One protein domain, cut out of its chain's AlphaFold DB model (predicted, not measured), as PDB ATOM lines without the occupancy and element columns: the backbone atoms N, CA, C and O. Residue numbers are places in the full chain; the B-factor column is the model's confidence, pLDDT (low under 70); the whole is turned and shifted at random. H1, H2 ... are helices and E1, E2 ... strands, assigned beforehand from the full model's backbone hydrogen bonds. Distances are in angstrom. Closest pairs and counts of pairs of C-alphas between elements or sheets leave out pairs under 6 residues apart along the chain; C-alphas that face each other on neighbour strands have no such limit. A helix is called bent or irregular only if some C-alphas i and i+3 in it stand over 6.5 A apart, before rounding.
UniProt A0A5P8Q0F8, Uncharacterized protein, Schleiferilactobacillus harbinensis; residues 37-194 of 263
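This is residues 37 to 194 of the 263 residues of an uncharacterized protein of Schleiferilactobacillus harbinensis (UniProt A0A5P8Q0F8). What does one see first? Two lobes of strands lie end to end along the longest axis: one holds the small sheets E4 E1 E8, E5 E6 E7 and E2 E3, the other a five-stranded sheet, E14 E13 E12 E9 E15, folded back on itself with the hairpin E10 E11 packed on it. After E15 the printed part turns back to the first lobe, where the short helix H1 lies over E5. What is the make-up and size? The printed part has 158 residues with fifteen named strands, E1 to E15 in order, and then one named helix, H1; the class is mostly strand, and each sheet is antiparallel. The whole is compact, with a radius of gyration of the C-alphas of 15.8 A, and elongated in outline, spanning 49 by 30 by 23 A.

Which strands are neighbours of the first one? E1, residues 38 to 41, is the inner strand of a sheet with E4, residues 69 to 71, and E8, residues 97 to 99, antiparallel to them at 142 and 152 degrees. N 39 and O 70, 2.9 A apart, and N 40 and O 98, 2.8 A apart, are within hydrogen-bond range. What do the hairpins before E8 make? E2, residues 48 to 54, and E3, residues 57 to 65, form a hairpin with N 51 and O 62 within hydrogen-bond range at 3.0 A, and E3 bends by 78 degrees at residue 61. E5, residues 74 to 78, E6, residues 81 to 85, and E7, residues 91 to 93, form a meander, each strand the antiparallel neighbour of the one before, with N 76 and O 83 at 2.9 A and N 84 and O 92 at 2.8 A. E2 and E7 have 9 pairs of C-alphas within 8 A, the closest being those of Tyr 52 and Tyr 91 at 4.9 A. How does the largest sheet run? E14, residues 166 to 169, E13, residues 157 to 163, E12, residues 145 to 154, E9, residues 104 to 114, and E15, residues 173 to 181, stand in that order in a strongly twisted sheet, and E12 E13 E14 is a meander. It is a folded sheet, bent back on itself into two leaves: E14 and E13 face E9 and E15, with E12 as the hinge. N 159 and O 152 are 2.8 A apart, N 160 and O 168 2.9 A, N 112 and O 146 3.0 A, and N 109 and O 180 2.9 A. What else is on these sheets? The hairpin of E10, residues 121 to 125, and E11, residues 134 to 141, with N 122 and O 140 at 2.9 A, makes a sandwich, two sheets face to face, with the folded sheet, their strands at 48 degrees; the closest C-alphas of E10 and E14 are those of Trp 125 and Trp 167, 4.9 A. H1, residues 190 to 194, is on the sheet E5 E6 E7 over E5, at a height over the sheet of 8.3 A, the closest C-alphas of E5 and H1 being those of Ser 74 and Val 194, 6.2 A. Its O i to N i+4 pair is within hydrogen-bond range.

Where does the first strand begin? C-alpha 38 of E1 is at (-31.546, 38.045, 14.890). Which strands are long? E9 measures 22.1 A from first to last C-alpha, E12 23.4 A and E3 19.9 A; E9 begins with C-alpha 104 at (-40.552, 50.139, 11.395) and bends by 95 degrees at residue 109. Where does H1 end? C-alpha 194 is at (-35.191, 41.690, 21.971).

How far does it reach? The two C-alphas farthest apart, those of Gly 88 and Gly 137, are 50.5 A apart, while those of Asn 37 and Val 194 are 5.7 A apart. Are there cuts or long links? The printed part has no cut, and no link is long; residues 185 to 186, between E15 and H1, pair antiparallel with residues 104 to 105 of E9. How confident is the model? The mean pLDDT of the printed part is 92.5, that of H1 is 74, and no printed residue is under 70.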
ATOM      1  N   ASN A  37     -33.374  37.220  19.345       81.62
ATOM      2  CA  ASN A  37     -33.716  37.790  18.047       81.62
ATOM      3  C   ASN A  37     -32.456  37.903  17.174       81.62
ATOM      4  O   ASN A  37     -31.342  38.062  17.680       81.62
ATOM      5  N   VAL A  38     -32.621  37.831  15.859       87.50
ATOM      6  CA  VAL A  38     -31.546  38.045  14.890       87.50
ATOM      7  C   VAL A  38     -31.871  39.306  14.115       87.50
ATOM      8  O   VAL A  38     -32.998  39.484  13.656       87.50
ATOM      9  N   GLY A  39     -30.878  40.168  13.919       92.19
ATOM     10  CA  GLY A  39     -31.017  41.288  13.001       92.19
ATOM     11  C   GLY A  39     -30.014  41.267  11.863       92.19
ATOM     12  O   GLY A  39     -29.013  40.549  11.889       92.19
ATOM     13  N   THR A  40     -30.323  42.047  10.834       95.81
ATOM     14  CA  THR A  40     -29.545  42.161   9.598       95.81
ATOM     15  C   THR A  40     -29.047  43.587   9.429       95.81
ATOM     16  O   THR A  40     -29.817  44.544   9.536       95.81
ATOM     17  N   VAL A  41     -27.758  43.740   9.131       97.38
ATOM     18  CA  VAL A  41     -27.162  45.052   8.855       97.38
ATOM     19  C   VAL A  41     -27.657  45.578   7.509       97.38
ATOM     20  O   VAL A  41     -27.485  44.912   6.487       97.38
ATOM     21  N   ASN A  42     -28.214  46.789   7.487       96.25
ATOM     22  CA  ASN A  42     -28.673  47.458   6.272       96.25
ATOM     23  C   ASN A  42     -27.965  48.807   6.076       96.25
ATOM     24  O   ASN A  42     -28.216  49.782   6.781       96.25
ATOM     25  N   TYR A  43     -27.079  48.857   5.085       97.62
ATOM     26  CA  TYR A  43     -26.375  50.064   4.667       97.62
ATOM     27  C   TYR A  43     -26.015  49.968   3.171       97.62
ATOM     28  O   TYR A  43     -26.643  49.212   2.424       97.62
ATOM     29  N   VAL A  44     -25.046  50.758   2.711       97.69
ATOM     30  CA  VAL A  44     -24.534  50.746   1.342       97.69
ATOM     31  C   VAL A  44     -23.759  49.456   1.069       97.69
ATOM     32  O   VAL A  44     -22.914  49.028   1.859       97.69
ATOM     33  N   GLN A  45     -24.025  48.837  -0.082       95.88
ATOM     34  CA  GLN A  45     -23.335  47.622  -0.501       95.88
ATOM     35  C   GLN A  45     -21.818  47.848  -0.574       95.88
ATOM     36  O   GLN A  45     -21.350  48.823  -1.152       95.88
ATOM     37  N   GLY A  46     -21.052  46.927   0.014       94.69
ATOM     38  CA  GLY A  46     -19.591  47.016   0.107       94.69
ATOM     39  C   GLY A  46     -19.076  47.729   1.361       94.69
ATOM     40  O   GLY A  46     -17.906  47.577   1.690       94.69
ATOM     41  N   TYR A  47     -19.940  48.423   2.106       95.38
ATOM     42  CA  TYR A  47     -19.570  49.120   3.339       95.38
ATOM     43  C   TYR A  47     -19.997  48.347   4.589       95.38
ATOM     44  O   TYR A  47     -20.800  47.403   4.535       95.38
ATOM     45  N   GLY A  48     -19.463  48.775   5.732       94.25
ATOM     46  CA  GLY A  48     -19.867  48.307   7.048       94.25
ATOM     47  C   GLY A  48     -20.202  49.451   7.994       94.25
ATOM     48  O   GLY A  48     -19.866  50.604   7.736       94.25
ATOM     49  N   ILE A  49     -20.869  49.108   9.091       97.38
ATOM     50  CA  ILE A  49     -21.257  50.057  10.134       97.38
ATOM     51  C   ILE A  49     -20.469  49.772  11.403       97.38
ATOM     52  O   ILE A  49     -20.274  48.615  11.779       97.38
ATOM     53  N   VAL A  50     -20.016  50.849  12.034       96.56
ATOM     54  CA  VAL A  50     -19.232  50.837  13.265       96.56
ATOM     55  C   VAL A  50     -20.044  50.319  14.458       96.56
ATOM     56  O   VAL A  50     -21.245  50.578  14.570       96.56
ATOM     57  N   LEU A  51     -19.376  49.607  15.361       96.56
ATOM     58  CA  LEU A  51     -19.923  49.204  16.659       96.56
ATOM     59  C   LEU A  51     -19.569  50.214  17.751       96.56
ATOM     60  O   LEU A  51     -18.582  50.934  17.651       96.56
ATOM     61  N   TYR A  52     -20.349  50.227  18.826       93.75
ATOM     62  CA  TYR A  52     -20.157  51.105  19.978       93.75
ATOM     63  C   TYR A  52     -19.973  50.294  21.261       93.75
ATOM     64  O   TYR A  52     -20.579  49.237  21.413       93.75
ATOM     65  N   GLN A  53     -19.175  50.799  22.199       92.38
ATOM     66  CA  GLN A  53     -18.953  50.177  23.506       92.38
ATOM     67  C   GLN A  53     -20.206  50.248  24.395       92.38
ATOM     68  O   GLN A  53     -20.461  49.365  25.211       92.38
ATOM     69  N   LYS A  54     -20.999  51.312  24.232       92.06
ATOM     70  CA  LYS A  54     -22.300  51.532  24.881       92.06
ATOM     71  C   LYS A  54     -23.257  52.220  23.896       92.06
ATOM     72  O   LYS A  54     -22.779  52.773  22.904       92.06
ATOM     73  N   PRO A  55     -24.584  52.221  24.123       92.81
ATOM     74  CA  PRO A  55     -25.527  52.900  23.230       92.81
ATOM     75  C   PRO A  55     -25.083  54.333  22.890       92.81
ATOM     76  O   PRO A  55     -24.899  55.165  23.774       92.81
ATOM     77  N   GLY A  56     -24.841  54.589  21.601       89.31
ATOM     78  CA  GLY A  56     -24.458  55.899  21.061       89.31
ATOM     79  C   GLY A  56     -23.096  56.466  21.468       89.31
ATOM     80  O   GLY A  56     -22.828  57.625  21.163       89.31
ATOM     81  N   SER A  57     -22.222  55.717  22.148       91.38
ATOM     82  CA  SER A  57     -20.953  56.268  22.646       91.38
ATOM     83  C   SER A  57     -19.832  55.228  22.724       91.38
ATOM     84  O   SER A  57     -20.069  54.034  22.903       91.38
ATOM     85  N   GLY A  58     -18.587  55.692  22.573       91.44
ATOM     86  CA  GLY A  58     -17.398  54.841  22.540       91.44
ATOM     87  C   GLY A  58     -17.335  54.000  21.268       91.44
ATOM     88  O   GLY A  58     -17.413  52.779  21.341       91.44
ATOM     89  N   ALA A  59     -17.254  54.644  20.101       94.56
ATOM     90  CA  ALA A  59     -17.107  53.938  18.831       94.56
ATOM     91  C   ALA A  59     -15.868  53.025  18.853       94.56
ATOM     92  O   ALA A  59     -14.794  53.416  19.310       94.56
ATOM     93  N   LEU A  60     -16.032  51.806  18.357       94.50
ATOM     94  CA  LEU A  60     -14.999  50.784  18.288       94.50
ATOM     95  C   LEU A  60     -14.432  50.720  16.869       94.50
ATOM     96  O   LEU A  60     -15.185  50.891  15.914       94.50
ATOM     97  N   PRO A  61     -13.152  50.363  16.672       95.00
ATOM     98  CA  PRO A  61     -12.577  50.128  15.344       95.00
ATOM     99  C   PRO A  61     -13.036  48.774  14.757       95.00
ATOM    100  O   PRO A  61     -12.245  48.005  14.214       95.00
ATOM    101  N   LYS A  62     -14.322  48.444  14.908       93.75
ATOM    102  CA  LYS A  62     -14.959  47.202  14.467       93.75
ATOM    103  C   LYS A  62     -16.178  47.542  13.629       93.75
ATOM    104  O   LYS A  62     -16.998  48.365  14.031       93.75
ATOM    105  N   TYR A  63     -16.312  46.853  12.502       95.31
ATOM    106  CA  TYR A  63     -17.354  47.118  11.521       95.31
ATOM    107  C   TYR A  63     -18.107  45.846  11.171       95.31
ATOM    108  O   TYR A  63     -17.504  44.796  10.943       95.31
ATOM    109  N   LEU A  64     -19.425  45.960  11.054       96.88
ATOM    110  CA  LEU A  64     -20.265  44.890  10.542       96.88
ATOM    111  C   LEU A  64     -20.597  45.140   9.081       96.88
ATOM    112  O   LEU A  64     -21.135  46.188   8.730       96.88
ATOM    113  N   LYS A  65     -20.289  44.162   8.227       97.38
ATOM    114  CA  LYS A  65     -20.564  44.243   6.790       97.38
ATOM    115  C   LYS A  65     -22.068  44.330   6.539       97.38
ATOM    116  O   LYS A  65     -22.850  43.624   7.178       97.38
ATOM    117  N   THR A  66     -22.464  45.137   5.561       95.69
ATOM    118  CA  THR A  66     -23.845  45.156   5.058       95.69
ATOM    119  C   THR A  66     -24.316  43.742   4.698       95.69
ATOM    120  O   THR A  66     -23.548  42.955   4.145       95.69
ATOM    121  N   ASN A  67     -25.573  43.425   5.016       91.38
ATOM    122  CA  ASN A  67     -26.221  42.111   4.895       91.38
ATOM    123  C   ASN A  67     -25.705  41.009   5.838       91.38
ATOM    124  O   ASN A  67     -26.215  39.889   5.786       91.38
ATOM    125  N   SER A  68     -24.739  41.287   6.720       95.88
ATOM    126  CA  SER A  68     -24.395  40.337   7.785       95.88
ATOM    127  C   SER A  68     -25.523  40.239   8.818       95.88
ATOM    128  O   SER A  68     -26.239  41.213   9.070       95.88
ATOM    129  N   ARG A  69     -25.694  39.045   9.393       94.44
ATOM    130  CA  ARG A  69     -26.743  38.731  10.369       94.44
ATOM    131  C   ARG A  69     -26.121  38.461  11.726       94.44
ATOM    132  O   ARG A  69     -25.132  37.739  11.804       94.44
ATOM    133  N   TRP A  70     -26.715  39.024  12.771       93.44
ATOM    134  CA  TRP A  70     -26.171  38.966  14.122       93.44
ATOM    135  C   TRP A  70     -27.262  38.695  15.141       93.44
ATOM    136  O   TRP A  70     -28.363  39.240  15.055       93.44
ATOM    137  N   GLN A  71     -26.932  37.844  16.106       89.75
ATOM    138  CA  GLN A  71     -27.777  37.579  17.255       89.75
ATOM    139  C   GLN A  71     -27.783  38.790  18.188       89.75
ATOM    140  O   GLN A  71     -26.743  39.410  18.424       89.75
ATOM    141  N   VAL A  72     -28.958  39.110  18.716       89.88
ATOM    142  CA  VAL A  72     -29.179  40.222  19.635       89.88
ATOM    143  C   VAL A  72     -29.382  39.676  21.037       89.88
ATOM    144  O   VAL A  72     -30.153  38.740  21.247       89.88
ATOM    145  N   PHE A  73     -28.671  40.266  21.991       84.19
ATOM    146  CA  PHE A  73     -28.650  39.841  23.391       84.19
ATOM    147  C   PHE A  73     -29.296  40.862  24.320       84.19
ATOM    148  O   PHE A  73     -29.749  40.510  25.403       84.19
ATOM    149  N   SER A  74     -29.297  42.130  23.920       83.25
ATOM    150  CA  SER A  74     -29.856  43.226  24.699       83.25
ATOM    151  C   SER A  74     -30.141  44.418  23.790       83.25
ATOM    152  O   SER A  74     -29.779  44.426  22.611       83.25
ATOM    153  N   GLY A  75     -30.748  45.465  24.332       85.31
ATOM    154  CA  GLY A  75     -30.794  46.749  23.655       85.31
ATOM    155  C   GLY A  75     -30.888  47.907  24.635       85.31
ATOM    156  O   GLY A  75     -30.969  47.700  25.845       85.31
ATOM    157  N   GLY A  76     -30.793  49.119  24.108       82.81
ATOM    158  CA  GLY A  76     -30.869  50.340  24.895       82.81
ATOM    159  C   GLY A  76     -30.991  51.574  24.015       82.81
ATOM    160  O   GLY A  76     -30.599  51.563  22.848       82.81
ATOM    161  N   GLN A  77     -31.535  52.643  24.586       85.81
ATOM    162  CA  GLN A  77     -31.747  53.912  23.898       85.81
ATOM    163  C   GLN A  77     -30.602  54.894  24.159       85.81
ATOM    164  O   GLN A  77     -30.020  54.918  25.243       85.81
ATOM    165  N   ALA A  78     -30.307  55.725  23.164       83.81
ATOM    166  CA  ALA A  78     -29.493  56.924  23.311       83.81
ATOM    167  C   ALA A  78     -30.102  58.039  22.448       83.81
ATOM    168  O   ALA A  78     -30.110  57.957  21.218       83.81
ATOM    169  N   GLY A  79     -30.646  59.071  23.097       84.25
ATOM    170  CA  GLY A  79     -31.443  60.090  22.414       84.25
ATOM    171  C   GLY A  79     -32.673  59.473  21.742       84.25
ATOM    172  O   GLY A  79     -33.405  58.714  22.368       84.25
ATOM    173  N   SER A  80     -32.887  59.774  20.459       85.12
ATOM    174  CA  SER A  80     -33.985  59.206  19.662       85.12
ATOM    175  C   SER A  80     -33.671  57.836  19.050       85.12
ATOM    176  O   SER A  80     -34.497  57.295  18.316       85.12
ATOM    177  N   ASP A  81     -32.464  57.308  19.264       88.06
ATOM    178  CA  ASP A  81     -31.990  56.103  18.595       88.06
ATOM    179  C   ASP A  81     -31.948  54.905  19.528       88.06
ATOM    180  O   ASP A  81     -31.537  54.992  20.684       88.06
ATOM    181  N   TYR A  82     -32.309  53.752  18.973       91.75
ATOM    182  CA  TYR A  82     -32.136  52.472  19.632       91.75
ATOM    183  C   TYR A  82     -30.823  51.816  19.207       91.75
ATOM    184  O   TYR A  82     -30.405  51.940  18.053       91.75
ATOM    185  N   TYR A  83     -30.190  51.093  20.121       93.12
ATOM    186  CA  TYR A  83     -28.968  50.333  19.891       93.12
ATOM    187  C   TYR A  83     -29.158  48.888  20.345       93.12
ATOM    188  O   TYR A  83     -29.728  48.625  21.402       93.12
ATOM    189  N   PHE A  84     -28.641  47.954  19.557       93.62
ATOM    190  CA  PHE A  84     -28.767  46.518  19.779       93.62
ATOM    191  C   PHE A  84     -27.438  45.934  20.243       93.62
ATOM    192  O   PHE A  84     -26.428  46.055  19.551       93.62
ATOM    193  N   GLY A  85     -27.439  45.318  21.421       92.69
ATOM    194  CA  GLY A  85     -26.284  44.657  22.009       92.69
ATOM    195  C   GLY A  85     -26.041  43.295  21.367       92.69
ATOM    196  O   GLY A  85     -26.926  42.440  21.338       92.69
ATOM    197  N   LEU A  86     -24.820  43.089  20.884       92.81
ATOM    198  CA  LEU A  86     -24.371  41.878  20.190       92.81
ATOM    199  C   LEU A  86     -23.464  40.999  21.073       92.81
ATOM    200  O   LEU A  86     -22.819  40.075  20.587       92.81
ATOM    201  N   GLY A  87     -23.411  41.302  22.374       86.44
ATOM    202  CA  GLY A  87     -22.552  40.645  23.358       86.44
ATOM    203  C   GLY A  87     -21.200  41.342  23.552       86.44
ATOM    204  O   GLY A  87     -20.692  42.033  22.667       86.44
ATOM    205  N   GLY A  88     -20.618  41.181  24.745       86.50
ATOM    206  CA  GLY A  88     -19.279  41.696  25.065       86.50
ATOM    207  C   GLY A  88     -19.137  43.213  24.902       86.50
ATOM    208  O   GLY A  88     -18.160  43.658  24.311       86.50
ATOM    209  N   ALA A  89     -20.125  43.984  25.381       87.88
ATOM    210  CA  ALA A  89     -20.172  45.448  25.281       87.88
ATOM    211  C   ALA A  89     -19.986  45.978  23.844       87.88
ATOM    212  O   ALA A  89     -19.228  46.904  23.590       87.88
ATOM    213  N   GLN A  90     -20.676  45.361  22.885       94.12
ATOM    214  CA  GLN A  90     -20.702  45.788  21.490       94.12
ATOM    215  C   GLN A  90     -22.142  46.088  21.092       94.12
ATOM    216  O   GLN A  90     -23.005  45.214  21.175       94.12
ATOM    217  N   TYR A  91     -22.395  47.315  20.655       94.88
ATOM    218  CA  TYR A  91     -23.720  47.829  20.342       94.88
ATOM    219  C   TYR A  91     -23.770  48.342  18.906       94.88
ATOM    220  O   TYR A  91     -22.913  49.110  18.473       94.88
ATOM    221  N   MET A  92     -24.797  47.933  18.173       95.75
ATOM    222  CA  MET A  92     -25.055  48.338  16.796       95.75
ATOM    223  C   MET A  92     -26.212  49.333  16.754       95.75
ATOM    224  O   MET A  92     -27.233  49.116  17.401       95.75
ATOM    225  N   SER A  93     -26.084  50.410  15.980       96.31
ATOM    226  CA  SER A  93     -27.180  51.375  15.824       96.31
ATOM    227  C   SER A  93     -28.365  50.744  15.089       96.31
ATOM    228  O   SER A  93     -28.222  50.207  13.987       96.31
ATOM    229  N   GLY A  94     -29.556  50.873  15.667       95.12
ATOM    230  CA  GLY A  94     -30.804  50.372  15.100       95.12
ATOM    231  C   GLY A  94     -31.199  51.046  13.791       95.12
ATOM    232  O   GLY A  94     -31.877  50.429  12.971       95.12
ATOM    233  N   ARG A  95     -30.684  52.253  13.508       96.25
ATOM    234  CA  ARG A  95     -30.847  52.905  12.197       96.25
ATOM    235  C   ARG A  95     -30.363  52.028  11.045       96.25
ATOM    236  O   ARG A  95     -30.930  52.097   9.959       96.25
ATOM    237  N   TYR A  96     -29.346  51.203  11.281       97.56
ATOM    238  CA  TYR A  96     -28.704  50.359  10.274       97.56
ATOM    239  C   TYR A  96     -28.876  48.866  10.558       97.56
ATOM    240  O   TYR A  96     -28.127  48.044  10.030       97.56
ATOM    241  N   PHE A  97     -29.836  48.495  11.405       96.69
ATOM    242  CA  PHE A  97     -30.035  47.112  11.816       96.69
ATOM    243  C   PHE A  97     -31.521  46.770  11.860       96.69
ATOM    244  O   PHE A  97     -32.285  47.440  12.551       96.69
ATOM    245  N   ASP A  98     -31.935  45.768  11.084       94.94
ATOM    246  CA  ASP A  98     -33.331  45.329  10.996       94.94
ATOM    247  C   ASP A  98     -33.523  44.026  11.752       94.94
ATOM    248  O   ASP A  98     -32.886  43.033  11.399       94.94
ATOM    249  N   LEU A  99     -34.402  44.003  12.750       91.25
ATOM    250  CA  LEU A  99     -34.739  42.763  13.448       91.25
ATOM    251  C   LEU A  99     -35.681  41.883  12.621       91.25
ATOM    252  O   LEU A  99     -36.499  42.373  11.844       91.25
ATOM    253  N   GLN A 100     -35.608  40.572  12.842       84.50
ATOM    254  CA  GLN A 100     -36.372  39.572  12.094       84.50
ATOM    255  C   GLN A 100     -37.894  39.765  12.161       84.50
ATOM    256  O   GLN A 100     -38.578  39.412  11.210       84.50
ATOM    257  N   ASN A 101     -38.409  40.358  13.240       80.44
ATOM    258  CA  ASN A 101     -39.845  40.563  13.456       80.44
ATOM    259  C   ASN A 101     -40.205  42.049  13.628       80.44
ATOM    260  O   ASN A 101     -41.269  42.367  14.159       80.44
ATOM    261  N   GLU A 102     -39.336  42.986  13.220       87.75
ATOM    262  CA  GLU A 102     -39.673  44.405  13.366       87.75
ATOM    263  C   GLU A 102     -40.714  44.860  12.340       87.75
ATOM    264  O   GLU A 102     -40.723  44.432  11.182       87.75
ATOM    265  N   THR A 103     -41.533  45.818  12.767       91.00
ATOM    266  CA  THR A 103     -42.213  46.738  11.861       91.00
ATOM    267  C   THR A 103     -41.770  48.154  12.199       91.00
ATOM    268  O   THR A 103     -41.906  48.606  13.340       91.00
ATOM    269  N   SER A 104     -41.175  48.832  11.221       94.44
ATOM    270  CA  SER A 104     -40.552  50.139  11.395       94.44
ATOM    271  C   SER A 104     -40.649  50.991  10.129       94.44
ATOM    272  O   SER A 104     -40.821  50.493   9.011       94.44
ATOM    273  N   SER A 105     -40.524  52.304  10.295       96.25
ATOM    274  CA  SER A 105     -40.377  53.249   9.189       96.25
ATOM    275  C   SER A 105     -39.298  54.279   9.489       96.25
ATOM    276  O   SER A 105     -39.026  54.590  10.646       96.25
ATOM    277  N   GLN A 106     -38.652  54.787   8.446       96.19
ATOM    278  CA  GLN A 106     -37.596  55.789   8.562       96.19
ATOM    279  C   GLN A 106     -37.479  56.590   7.264       96.19
ATOM    280  O   GLN A 106     -37.653  56.056   6.163       96.19
ATOM    281  N   SER A 107     -37.124  57.866   7.396       96.62
ATOM    282  CA  SER A 107     -36.716  58.680   6.255       96.62
ATOM    283  C   SER A 107     -35.351  58.221   5.741       96.62
ATOM    284  O   SER A 107     -34.471  57.811   6.511       96.62
ATOM    285  N   LEU A 108     -35.177  58.257   4.422       98.31
ATOM    286  CA  LEU A 108     -33.939  57.846   3.772       98.31
ATOM    287  C   LEU A 108     -33.772  58.615   2.465       98.31
ATOM    288  O   LEU A 108     -34.623  58.516   1.593       98.31
ATOM    289  N   ASN A 109     -32.663  59.331   2.309       98.50
ATOM    290  CA  ASN A 109     -32.258  59.915   1.035       98.50
ATOM    291  C   ASN A 109     -31.046  59.142   0.522       98.50
ATOM    292  O   ASN A 109     -29.951  59.240   1.080       98.50
ATOM    293  N   ALA A 110     -31.251  58.342  -0.517       98.69
ATOM    294  CA  ALA A 110     -30.232  57.437  -1.029       98.69
ATOM    295  C   ALA A 110     -30.407  57.168  -2.530       98.69
ATOM    296  O   ALA A 110     -31.390  57.571  -3.155       98.69
ATOM    297  N   VAL A 111     -29.438  56.459  -3.105       98.75
ATOM    298  CA  VAL A 111     -29.514  55.886  -4.450       98.75
ATOM    299  C   VAL A 111     -29.189  54.405  -4.359       98.75
ATOM    300  O   VAL A 111     -28.192  54.004  -3.750       98.75
ATOM    301  N   GLY A 112     -30.001  53.581  -5.005       98.56
ATOM    302  CA  GLY A 112     -29.753  52.150  -5.108       98.56
ATOM    303  C   GLY A 112     -30.018  51.609  -6.498       98.56
ATOM    304  O   GLY A 112     -30.397  52.347  -7.408       98.56
ATOM    305  N   ARG A 113     -29.785  50.310  -6.655       98.62
ATOM    306  CA  ARG A 113     -29.952  49.597  -7.918       98.62
ATOM    307  C   ARG A 113     -30.778  48.338  -7.736       98.62
ATOM    308  O   ARG A 113     -30.729  47.680  -6.695       98.62
ATOM    309  N   VAL A 114     -31.503  47.988  -8.793       97.81
ATOM    310  CA  VAL A 114     -32.270  46.743  -8.863       97.81
ATOM    311  C   VAL A 114     -31.322  45.552  -9.007       97.81
ATOM    312  O   VAL A 114     -30.547  45.466  -9.963       97.81
ATOM    313  N   LYS A 115     -31.428  44.598  -8.081       92.88
ATOM    314  CA  LYS A 115     -30.802  43.276  -8.144       92.88
ATOM    315  C   LYS A 115     -31.840  42.261  -8.610       92.88
ATOM    316  O   LYS A 115     -32.620  41.740  -7.819       92.88
ATOM    317  N   TYR A 116     -31.827  41.989  -9.906       93.75
ATOM    318  CA  TYR A 116     -32.686  40.979 -10.531       93.75
ATOM    319  C   TYR A 116     -31.923  40.145 -11.569       93.75
ATOM    320  O   TYR A 116     -30.695  40.188 -11.580       93.75
ATOM    321  N   VAL A 117     -32.607  39.400 -12.434       92.31
ATOM    322  CA  VAL A 117     -31.963  38.668 -13.537       92.31
ATOM    323  C   VAL A 117     -31.648  39.636 -14.692       92.31
ATOM    324  O   VAL A 117     -32.539  40.402 -15.076       92.31
ATOM    325  N   PRO A 118     -30.422  39.642 -15.253       90.88
ATOM    326  CA  PRO A 118     -30.093  40.437 -16.440       90.88
ATOM    327  C   PRO A 118     -31.086  40.204 -17.589       90.88
ATOM    328  O   PRO A 118     -31.481  39.073 -17.844       90.88
ATOM    329  N   GLY A 119     -31.516  41.275 -18.261       87.38
ATOM    330  CA  GLY A 119     -32.530  41.217 -19.327       87.38
ATOM    331  C   GLY A 119     -33.988  41.189 -18.845       87.38
ATOM    332  O   GLY A 119     -34.892  41.421 -19.641       87.38
ATOM    333  N   TYR A 120     -34.235  40.989 -17.547       94.62
ATOM    334  CA  TYR A 120     -35.580  40.990 -16.972       94.62
ATOM    335  C   TYR A 120     -35.879  42.264 -16.175       94.62
ATOM    336  O   TYR A 120     -35.008  43.089 -15.876       94.62
ATOM    337  N   SER A 121     -37.150  42.405 -15.807       90.38
ATOM    338  CA  SER A 121     -37.649  43.485 -14.965       90.38
ATOM    339  C   SER A 121     -38.445  42.955 -13.778       90.38
ATOM    340  O   SER A 121     -38.993  41.852 -13.825       90.38
ATOM    341  N   ILE A 122     -38.526  43.761 -12.724       93.44
ATOM    342  CA  ILE A 122     -39.282  43.457 -11.513       93.44
ATOM    343  C   ILE A 122     -40.401  44.474 -11.292       93.44
ATOM    344  O   ILE A 122     -40.222  45.669 -11.526       93.44
ATOM    345  N   ALA A 123     -41.564  44.003 -10.843       92.06
ATOM    346  CA  ALA A 123     -42.672  44.871 -10.469       92.06
ATOM    347  C   ALA A 123     -42.379  45.644  -9.171       92.06
ATOM    348  O   ALA A 123     -41.657  45.175  -8.289       92.06
ATOM    349  N   ILE A 124     -42.999  46.813  -9.046       94.81
ATOM    350  CA  ILE A 124     -43.050  47.595  -7.805       94.81
ATOM    351  C   ILE A 124     -44.470  47.608  -7.250       94.81
ATOM    352  O   ILE A 124     -45.432  47.302  -7.955       94.81
ATOM    353  N   TRP A 125     -44.598  47.967  -5.980       95.00
ATOM    354  CA  TRP A 125     -45.821  47.822  -5.200       95.00
ATOM    355  C   TRP A 125     -46.365  49.172  -4.756       95.00
ATOM    356  O   TRP A 125     -45.595  50.078  -4.434       95.00
ATOM    357  N   ASN A 126     -47.688  49.293  -4.680       94.94
ATOM    358  CA  ASN A 126     -48.333  50.537  -4.261       94.94
ATOM    359  C   ASN A 126     -48.093  50.890  -2.779       94.94
ATOM    360  O   ASN A 126     -48.165  52.053  -2.391       94.94
ATOM    361  N   LYS A 127     -47.785  49.891  -1.946       91.69
ATOM    362  CA  LYS A 127     -47.450  50.049  -0.526       91.69
ATOM    363  C   LYS A 127     -46.527  48.931  -0.039       91.69
ATOM    364  O   LYS A 127     -46.507  47.833  -0.589       91.69
ATOM    365  N   ALA A 128     -45.802  49.208   1.043       89.62
ATOM    366  CA  ALA A 128     -44.928  48.245   1.717       89.62
ATOM    367  C   ALA A 128     -45.654  47.315   2.708       89.62
ATOM    368  O   ALA A 128     -45.062  46.353   3.190       89.62
ATOM    369  N   THR A 129     -46.916  47.590   3.041       84.69
ATOM    370  CA  THR A 129     -47.703  46.820   4.018       84.69
ATOM    371  C   THR A 129     -48.557  45.733   3.354       84.69
ATOM    372  O   THR A 129     -48.567  45.587   2.129       84.69
ATOM    373  N   ASN A 130     -49.275  44.951   4.166       79.62
ATOM    374  CA  ASN A 130     -50.189  43.910   3.695       79.62
ATOM    375  C   ASN A 130     -51.293  44.463   2.772       79.62
ATOM    376  O   ASN A 130     -51.678  45.636   2.838       79.62
ATOM    377  N   GLY A 131     -51.790  43.605   1.874       79.44
ATOM    378  CA  GLY A 131     -52.785  43.966   0.855       79.44
ATOM    379  C   GLY A 131     -52.240  44.861  -0.264       79.44
ATOM    380  O   GLY A 131     -52.987  45.640  -0.853       79.44
ATOM    381  N   ARG A 132     -50.922  44.842  -0.488       90.00
ATOM    382  CA  ARG A 132     -50.243  45.542  -1.588       90.00
ATOM    383  C   ARG A 132     -50.659  44.988  -2.947       90.00
ATOM    384  O   ARG A 132     -50.872  43.789  -3.091       90.00
ATOM    385  N   GLN A 133     -50.709  45.869  -3.933       88.44
ATOM    386  CA  GLN A 133     -50.973  45.545  -5.331       88.44
ATOM    387  C   GLN A 133     -49.795  46.014  -6.190       88.44
ATOM    388  O   GLN A 133     -49.157  47.020  -5.843       88.44
ATOM    389  N   PRO A 134     -49.465  45.298  -7.279       91.62
ATOM    390  CA  PRO A 134     -48.455  45.762  -8.215       91.62
ATOM    391  C   PRO A 134     -48.906  47.086  -8.840       91.62
ATOM    392  O   PRO A 134     -50.085  47.270  -9.143       91.62
ATOM    393  N   VAL A 135     -47.974  48.013  -9.045       91.31
ATOM    394  CA  VAL A 135     -48.264  49.265  -9.750       91.31
ATOM    395  C   VAL A 135     -48.434  48.952 -11.244       91.31
ATOM    396  O   VAL A 135     -47.485  48.454 -11.863       91.31
ATOM    397  N   PRO A 136     -49.606  49.221 -11.851       88.56
ATOM    398  CA  PRO A 136     -49.864  48.866 -13.245       88.56
ATOM    399  C   PRO A 136     -48.853  49.497 -14.204       88.56
ATOM    400  O   PRO A 136     -48.481  50.660 -14.059       88.56
ATOM    401  N   GLY A 137     -48.381  48.717 -15.180       88.19
ATOM    402  CA  GLY A 137     -47.458  49.189 -16.219       88.19
ATOM    403  C   GLY A 137     -46.063  49.603 -15.728       88.19
ATOM    404  O   GLY A 137     -45.256  50.079 -16.525       88.19
ATOM    405  N   ARG A 138     -45.739  49.428 -14.440       90.56
ATOM    406  CA  ARG A 138     -44.444  49.824 -13.872       90.56
ATOM    407  C   ARG A 138     -43.615  48.604 -13.489       90.56
ATOM    408  O   ARG A 138     -43.894  47.917 -12.507       90.56
ATOM    409  N   LYS A 139     -42.548  48.372 -14.255       92.38
ATOM    410  CA  LYS A 139     -41.495  47.405 -13.935       92.38
ATOM    411  C   LYS A 139     -40.126  48.060 -14.070       92.38
ATOM    412  O   LYS A 139     -39.934  48.921 -14.924       92.38
ATOM    413  N   LEU A 140     -39.186  47.647 -13.229       94.00
ATOM    414  CA  LEU A 140     -37.831  48.185 -13.193       94.00
ATOM    415  C   LEU A 140     -36.853  47.156 -13.743       94.00
ATOM    416  O   LEU A 140     -36.842  46.013 -13.292       94.00
ATOM    417  N   LEU A 141     -36.032  47.558 -14.709       97.25
ATOM    418  CA  LEU A 141     -35.018  46.689 -15.300       97.25
ATOM    419  C   LEU A 141     -33.922  46.348 -14.288       97.25
ATOM    420  O   LEU A 141     -33.580  47.167 -13.426       97.25
ATOM    421  N   HIS A 142     -33.328  45.164 -14.433       96.50
ATOM    422  CA  HIS A 142     -32.094  44.821 -13.731       96.50
ATOM    423  C   HIS A 142     -31.042  45.932 -13.878       96.50
ATOM    424  O   HIS A 142     -30.882  46.513 -14.951       96.50
ATOM    425  N   ASN A 143     -30.321  46.220 -12.792       96.75
ATOM    426  CA  ASN A 143     -29.249  47.216 -12.720       96.75
ATOM    427  C   ASN A 143     -29.672  48.681 -12.958       96.75
ATOM    428  O   ASN A 143     -28.822  49.572 -12.893       96.75
ATOM    429  N   SER A 144     -30.964  48.957 -13.174       98.50
ATOM    430  CA  SER A 144     -31.470  50.332 -13.200       98.50
ATOM    431  C   SER A 144     -31.290  50.994 -11.830       98.50
ATOM    432  O   SER A 144     -31.467  50.353 -10.786       98.50
ATOM    433  N   ALA A 145     -30.888  52.266 -11.838       98.50
ATOM    434  CA  ALA A 145     -30.617  53.047 -10.637       98.50
ATOM    435  C   ALA A 145     -31.810  53.935 -10.282       98.50
ATOM    436  O   ALA A 145     -32.399  54.566 -11.158       98.50
ATOM    437  N   TRP A 146     -32.137  54.003  -8.994       98.62
ATOM    438  CA  TRP A 146     -33.303  54.729  -8.498       98.62
ATOM    439  C   TRP A 146     -32.965  55.520  -7.245       98.62
ATOM    440  O   TRP A 146     -32.206  55.066  -6.382       98.62
ATOM    441  N   ARG A 147     -33.561  56.710  -7.152       98.56
ATOM    442  CA  ARG A 147     -33.577  57.491  -5.917       98.56
ATOM    443  C   ARG A 147     -34.487  56.808  -4.905       98.56
ATOM    444  O   ARG A 147     -35.515  56.245  -5.270       98.56
ATOM    445  N   VAL A 148     -34.095  56.893  -3.644       98.75
ATOM    446  CA  VAL A 148     -34.840  56.372  -2.504       98.75
ATOM    447  C   VAL A 148     -35.220  57.542  -1.610       98.75
ATOM    448  O   VAL A 148     -34.367  58.387  -1.329       98.75
ATOM    449  N   PHE A 149     -36.482  57.573  -1.187       98.19
ATOM    450  CA  PHE A 149     -37.066  58.651  -0.375       98.19
ATOM    451  C   PHE A 149     -37.429  58.206   1.048       98.19
ATOM    452  O   PHE A 149     -37.593  59.025   1.954       98.19
ATOM    453  N   GLY A 150     -37.506  56.897   1.264       98.12
ATOM    454  CA  GLY A 150     -37.923  56.316   2.524       98.12
ATOM    455  C   GLY A 150     -37.633  54.829   2.575       98.12
ATOM    456  O   GLY A 150     -37.328  54.179   1.566       98.12
ATOM    457  N   ARG A 151     -37.715  54.282   3.782       97.88
ATOM    458  CA  ARG A 151     -37.544  52.855   4.017       97.88
ATOM    459  C   ARG A 151     -38.511  52.375   5.085       97.88
ATOM    460  O   ARG A 151     -38.771  53.070   6.068       97.88
ATOM    461  N   LYS A 152     -39.032  51.170   4.885       97.62
ATOM    462  CA  LYS A 152     -39.883  50.473   5.848       97.62
ATOM    463  C   LYS A 152     -39.376  49.059   6.060       97.62
ATOM    464  O   LYS A 152     -38.836  48.446   5.140       97.62
ATOM    465  N   VAL A 153     -39.596  48.545   7.255       95.94
ATOM    466  CA  VAL A 153     -39.552  47.114   7.529       95.94
ATOM    467  C   VAL A 153     -40.946  46.716   7.983       95.94
ATOM    468  O   VAL A 153     -41.556  47.424   8.778       95.94
ATOM    469  N   VAL A 154     -41.492  45.649   7.416       91.38
ATOM    470  CA  VAL A 154     -42.831  45.152   7.737       91.38
ATOM    471  C   VAL A 154     -42.700  43.668   8.014       91.38
ATOM    472  O   VAL A 154     -42.402  42.905   7.096       91.38
ATOM    473  N   ASN A 155     -42.888  43.281   9.275       84.31
ATOM    474  CA  ASN A 155     -42.693  41.911   9.752       84.31
ATOM    475  C   ASN A 155     -41.344  41.329   9.283       84.31
ATOM    476  O   ASN A 155     -41.292  40.281   8.640       84.31
ATOM    477  N   GLY A 156     -40.260  42.083   9.492       87.25
ATOM    478  CA  GLY A 156     -38.901  41.706   9.081       87.25
ATOM    479  C   GLY A 156     -38.572  41.868   7.596       87.25
ATOM    480  O   GLY A 156     -37.402  41.807   7.213       87.25
ATOM    481  N   GLN A 157     -39.559  42.107   6.730       89.31
ATOM    482  CA  GLN A 157     -39.316  42.330   5.306       89.31
ATOM    483  C   GLN A 157     -38.983  43.795   5.049       89.31
ATOM    484  O   GLN A 157     -39.782  44.673   5.365       89.31
ATOM    485  N   SER A 158     -37.831  44.071   4.440       96.25
ATOM    486  CA  SER A 158     -37.421  45.437   4.111       96.25
ATOM    487  C   SER A 158     -37.980  45.925   2.775       96.25
ATOM    488  O   SER A 158     -38.124  45.164   1.815       96.25
ATOM    489  N   TRP A 159     -38.261  47.226   2.715       98.44
ATOM    490  CA  TRP A 159     -38.866  47.916   1.582       98.44
ATOM    491  C   TRP A 159     -38.251  49.299   1.394       98.44
ATOM    492  O   TRP A 159     -38.063  50.029   2.368       98.44
ATOM    493  N   TYR A 160     -38.008  49.677   0.143       98.69
ATOM    494  CA  TYR A 160     -37.527  51.005  -0.236       98.69
ATOM    495  C   TYR A 160     -38.595  51.757  -1.023       98.69
ATOM    496  O   TYR A 160     -39.206  51.194  -1.932       98.69
ATOM    497  N   GLU A 161     -38.799  53.024  -0.676       98.38
ATOM    498  CA  GLU A 161     -39.702  53.932  -1.379       98.38
ATOM    499  C   GLU A 161     -38.958  54.621  -2.519       98.38
ATOM    500  O   GLU A 161     -37.998  55.357  -2.282       98.38
ATOM    501  N   LEU A 162     -39.402  54.385  -3.751       98.12
ATOM    502  CA  LEU A 162     -38.803  54.945  -4.968       98.12
ATOM    503  C   LEU A 162     -39.597  56.140  -5.520       98.12
ATOM    504  O   LEU A 162     -39.173  56.792  -6.471       98.12
ATOM    505  N   GLY A 163     -40.752  56.425  -4.919       95.56
ATOM    506  CA  GLY A 163     -41.658  57.516  -5.255       95.56
ATOM    507  C   GLY A 163     -42.995  57.339  -4.535       95.56
ATOM    508  O   GLY A 163     -43.203  56.345  -3.836       95.56
ATOM    509  N   THR A 164     -43.923  58.277  -4.736       94.88
ATOM    510  CA  THR A 164     -45.267  58.204  -4.145       94.88
ATOM    511  C   THR A 164     -45.942  56.887  -4.515       94.88
ATOM    512  O   THR A 164     -46.095  56.582  -5.701       94.88
ATOM    513  N   ASN A 165     -46.341  56.117  -3.498       94.50
ATOM    514  CA  ASN A 165     -46.966  54.800  -3.650       94.50
ATOM    515  C   ASN A 165     -46.153  53.850  -4.547       94.50
ATOM    516  O   ASN A 165     -46.711  53.129  -5.367       94.50
ATOM    517  N   GLN A 166     -44.824  53.879  -4.442       97.44
ATOM    518  CA  GLN A 166     -43.938  53.044  -5.249       97.44
ATOM    519  C   GLN A 166     -42.863  52.427  -4.366       97.44
ATOM    520  O   GLN A 166     -41.932  53.099  -3.924       97.44
ATOM    521  N   TRP A 167     -43.001  51.129  -4.117       98.31
ATOM    522  CA  TRP A 167     -42.168  50.387  -3.179       98.31
ATOM    523  C   TRP A 167     -41.536  49.164  -3.835       98.31
ATOM    524  O   TRP A 167     -42.205  48.409  -4.541       98.31
ATOM    525  N   ILE A 168     -40.258  48.929  -3.549       98.19
ATOM    526  CA  ILE A 168     -39.533  47.717  -3.951       98.19
ATOM    527  C   ILE A 168     -39.053  46.952  -2.715       98.19
ATOM    528  O   ILE A 168     -38.649  47.559  -1.723       98.19
ATOM    529  N   GLN A 169     -39.090  45.618  -2.765       96.88
ATOM    530  CA  GLN A 169     -38.542  44.776  -1.699       96.88
ATOM    531  C   GLN A 169     -37.017  44.863  -1.664       96.88
ATOM    532  O   GLN A 169     -36.356  44.799  -2.704       96.88
ATOM    533  N   GLY A 170     -36.447  44.926  -0.462       95.31
ATOM    534  CA  GLY A 170     -34.999  44.991  -0.263       95.31
ATOM    535  C   GLY A 170     -34.245  43.728  -0.688       95.31
ATOM    536  O   GLY A 170     -33.046  43.785  -0.926       95.31
ATOM    537  N   THR A 171     -34.929  42.598  -0.881       93.88
ATOM    538  CA  THR A 171     -34.344  41.389  -1.492       93.88
ATOM    539  C   THR A 171     -33.901  41.614  -2.943       93.88
ATOM    540  O   THR A 171     -32.957  40.968  -3.399       93.88
ATOM    541  N   TYR A 172     -34.536  42.559  -3.646       95.94
ATOM    542  CA  TYR A 172     -34.279  42.885  -5.053       95.94
ATOM    543  C   TYR A 172     -33.688  44.282  -5.252       95.94
ATOM    544  O   TYR A 172     -33.631  44.779  -6.378       95.94
ATOM    545  N   PHE A 173     -33.260  44.947  -4.180       97.94
ATOM    546  CA  PHE A 173     -32.741  46.306  -4.253       97.94
ATOM    547  C   PHE A 173     -31.655  46.535  -3.211       97.94
ATOM    548  O   PHE A 173     -31.832  46.220  -2.036       97.94
ATOM    549  N   TYR A 174     -30.539  47.121  -3.631       97.75
ATOM    550  CA  TYR A 174     -29.425  47.437  -2.742       97.75
ATOM    551  C   TYR A 174     -29.015  48.894  -2.892       97.75
ATOM    552  O   TYR A 174     -29.075  49.467  -3.981       97.75
ATOM    553  N   LEU A 175     -28.584  49.500  -1.787       98.50
ATOM    554  CA  LEU A 175     -28.087  50.869  -1.792       98.50
ATOM    555  C   LEU A 175     -26.663  50.906  -2.350       98.50
ATOM    556  O   LEU A 175     -25.811  50.100  -1.980       98.50
ATOM    557  N   THR A 176     -26.414  51.879  -3.218       98.44
ATOM    558  CA  THR A 176     -25.090  52.194  -3.785       98.44
ATOM    559  C   THR A 176     -24.508  53.477  -3.204       98.44
ATOM    560  O   THR A 176     -23.297  53.669  -3.214       98.44
ATOM    561  N   LYS A 177     -25.371  54.345  -2.668       98.31
ATOM    562  CA  LYS A 177     -25.006  55.583  -1.989       98.31
ATOM    563  C   LYS A 177     -26.100  55.949  -0.997       98.31
ATOM    564  O   LYS A 177     -27.278  55.839  -1.328       98.31
ATOM    565  N   GLU A 178     -25.718  56.434   0.175       98.19
ATOM    566  CA  GLU A 178     -26.628  57.004   1.168       98.19
ATOM    567  C   GLU A 178     -26.206  58.448   1.446       98.19
ATOM    568  O   GLU A 178     -25.030  58.713   1.679       98.19
ATOM    569  N   THR A 179     -27.155  59.380   1.363       98.25
ATOM    570  CA  THR A 179     -26.931  60.809   1.626       98.25
ATOM    571  C   THR A 179     -27.344  61.155   3.051       98.25
ATOM    572  O   THR A 179     -26.619  61.852   3.753       98.25
ATOM    573  N   SER A 180     -28.511  60.679   3.487       97.69
ATOM    574  CA  SER A 180     -28.984  60.876   4.857       97.69
ATOM    575  C   SER A 180     -30.009  59.824   5.264       97.69
ATOM    576  O   SER A 180     -30.706  59.248   4.425       97.69
ATOM    577  N   ARG A 181     -30.121  59.607   6.576       97.38
ATOM    578  CA  ARG A 181     -31.056  58.667   7.197       97.38
ATOM    579  C   ARG A 181     -31.576  59.218   8.519       97.38
ATOM    580  O   ARG A 181     -30.796  59.690   9.349       97.38
ATOM    581  N   GLY A 182     -32.887  59.117   8.716       94.62
ATOM    582  CA  GLY A 182     -33.541  59.464   9.976       94.62
ATOM    583  C   GLY A 182     -33.499  58.347  11.019       94.62
ATOM    584  O   GLY A 182     -33.090  57.217  10.745       94.62
ATOM    585  N   ALA A 183     -33.963  58.667  12.226       91.69
ATOM    586  CA  ALA A 183     -34.256  57.662  13.240       91.69
ATOM    587  C   ALA A 183     -35.378  56.720  12.763       91.69
ATOM    588  O   ALA A 183     -36.223  57.095  11.943       91.69
ATOM    589  N   LYS A 184     -35.386  55.490  13.284       93.38
ATOM    590  CA  LYS A 184     -36.475  54.540  13.040       93.38
ATOM    591  C   LYS A 184     -37.640  54.812  13.985       93.38
ATOM    592  O   LYS A 184     -37.467  54.852  15.197       93.38
ATOM    593  N   ALA A 185     -38.834  54.914  13.418       92.69
ATOM    594  CA  ALA A 185     -40.092  54.853  14.141       92.69
ATOM    595  C   ALA A 185     -40.591  53.405  14.140       92.69
ATOM    596  O   ALA A 185     -40.950  52.873  13.086       92.69
ATOM    597  N   TYR A 186     -40.591  52.768  15.307       87.06
ATOM    598  CA  TYR A 186     -41.031  51.386  15.474       87.06
ATOM    599  C   TYR A 186     -42.505  51.315  15.878       87.06
ATOM    600  O   TYR A 186     -42.972  52.125  16.675       87.06
ATOM    601  N   THR A 187     -43.231  50.324  15.358       86.06
ATOM    602  CA  THR A 187     -44.613  50.045  15.790       86.06
ATOM    603  C   THR A 187     -44.652  49.301  17.125       86.06
ATOM    604  O   THR A 187     -45.535  49.545  17.943       86.06
ATOM    605  N   THR A 188     -43.672  48.427  17.356       81.00
ATOM    606  CA  THR A 188     -43.438  47.748  18.635       81.00
ATOM    607  C   THR A 188     -42.104  48.213  19.178       81.00
ATOM    608  O   THR A 188     -41.136  48.320  18.426       81.00
ATOM    609  N   LYS A 189     -42.045  48.487  20.479       77.94
ATOM    610  CA  LYS A 189     -40.815  48.901  21.141       77.94
ATOM    611  C   LYS A 189     -39.704  47.861  20.906       77.94
ATOM    612  O   LYS A 189     -39.947  46.669  21.100       77.94
ATOM    613  N   PRO A 190     -38.504  48.264  20.450       78.31
ATOM    614  CA  PRO A 190     -37.415  47.325  20.188       78.31
ATOM    615  C   PRO A 190     -37.009  46.475  21.397       78.31
ATOM    616  O   PRO A 190     -36.531  45.359  21.218       78.31
ATOM    617  N   GLU A 191     -37.211  46.977  22.615       74.69
ATOM    618  CA  GLU A 191     -36.994  46.257  23.871       74.69
ATOM    619  C   GLU A 191     -37.818  44.960  23.922       74.69
ATOM    620  O   GLU A 191     -37.289  43.902  24.272       74.69
ATOM    621  N   ASP A 192     -39.081  45.021  23.493       73.44
ATOM    622  CA  ASP A 192     -39.997  43.876  23.477       73.44
ATOM    623  C   ASP A 192     -39.545  42.837  22.440       73.44
ATOM    624  O   ASP A 192     -39.544  41.637  22.703       73.44
ATOM    625  N   LEU A 193     -39.061  43.308  21.283       70.31
ATOM    626  CA  LEU A 193     -38.546  42.450  20.212       70.31
ATOM    627  C   LEU A 193     -37.255  41.718  20.606       70.31
ATOM    628  O   LEU A 193     -36.949  40.676  20.026       70.31
ATOM    629  N   VAL A 194     -36.470  42.269  21.532       70.94
ATOM    630  CA  VAL A 194     -35.191  41.690  21.971       70.94
ATOM    631  C   VAL A 194     -35.368  40.752  23.159       70.94
ATOM    632  O   VAL A 194     -34.775  39.677  23.163       70.94
TER     633      VAL A 194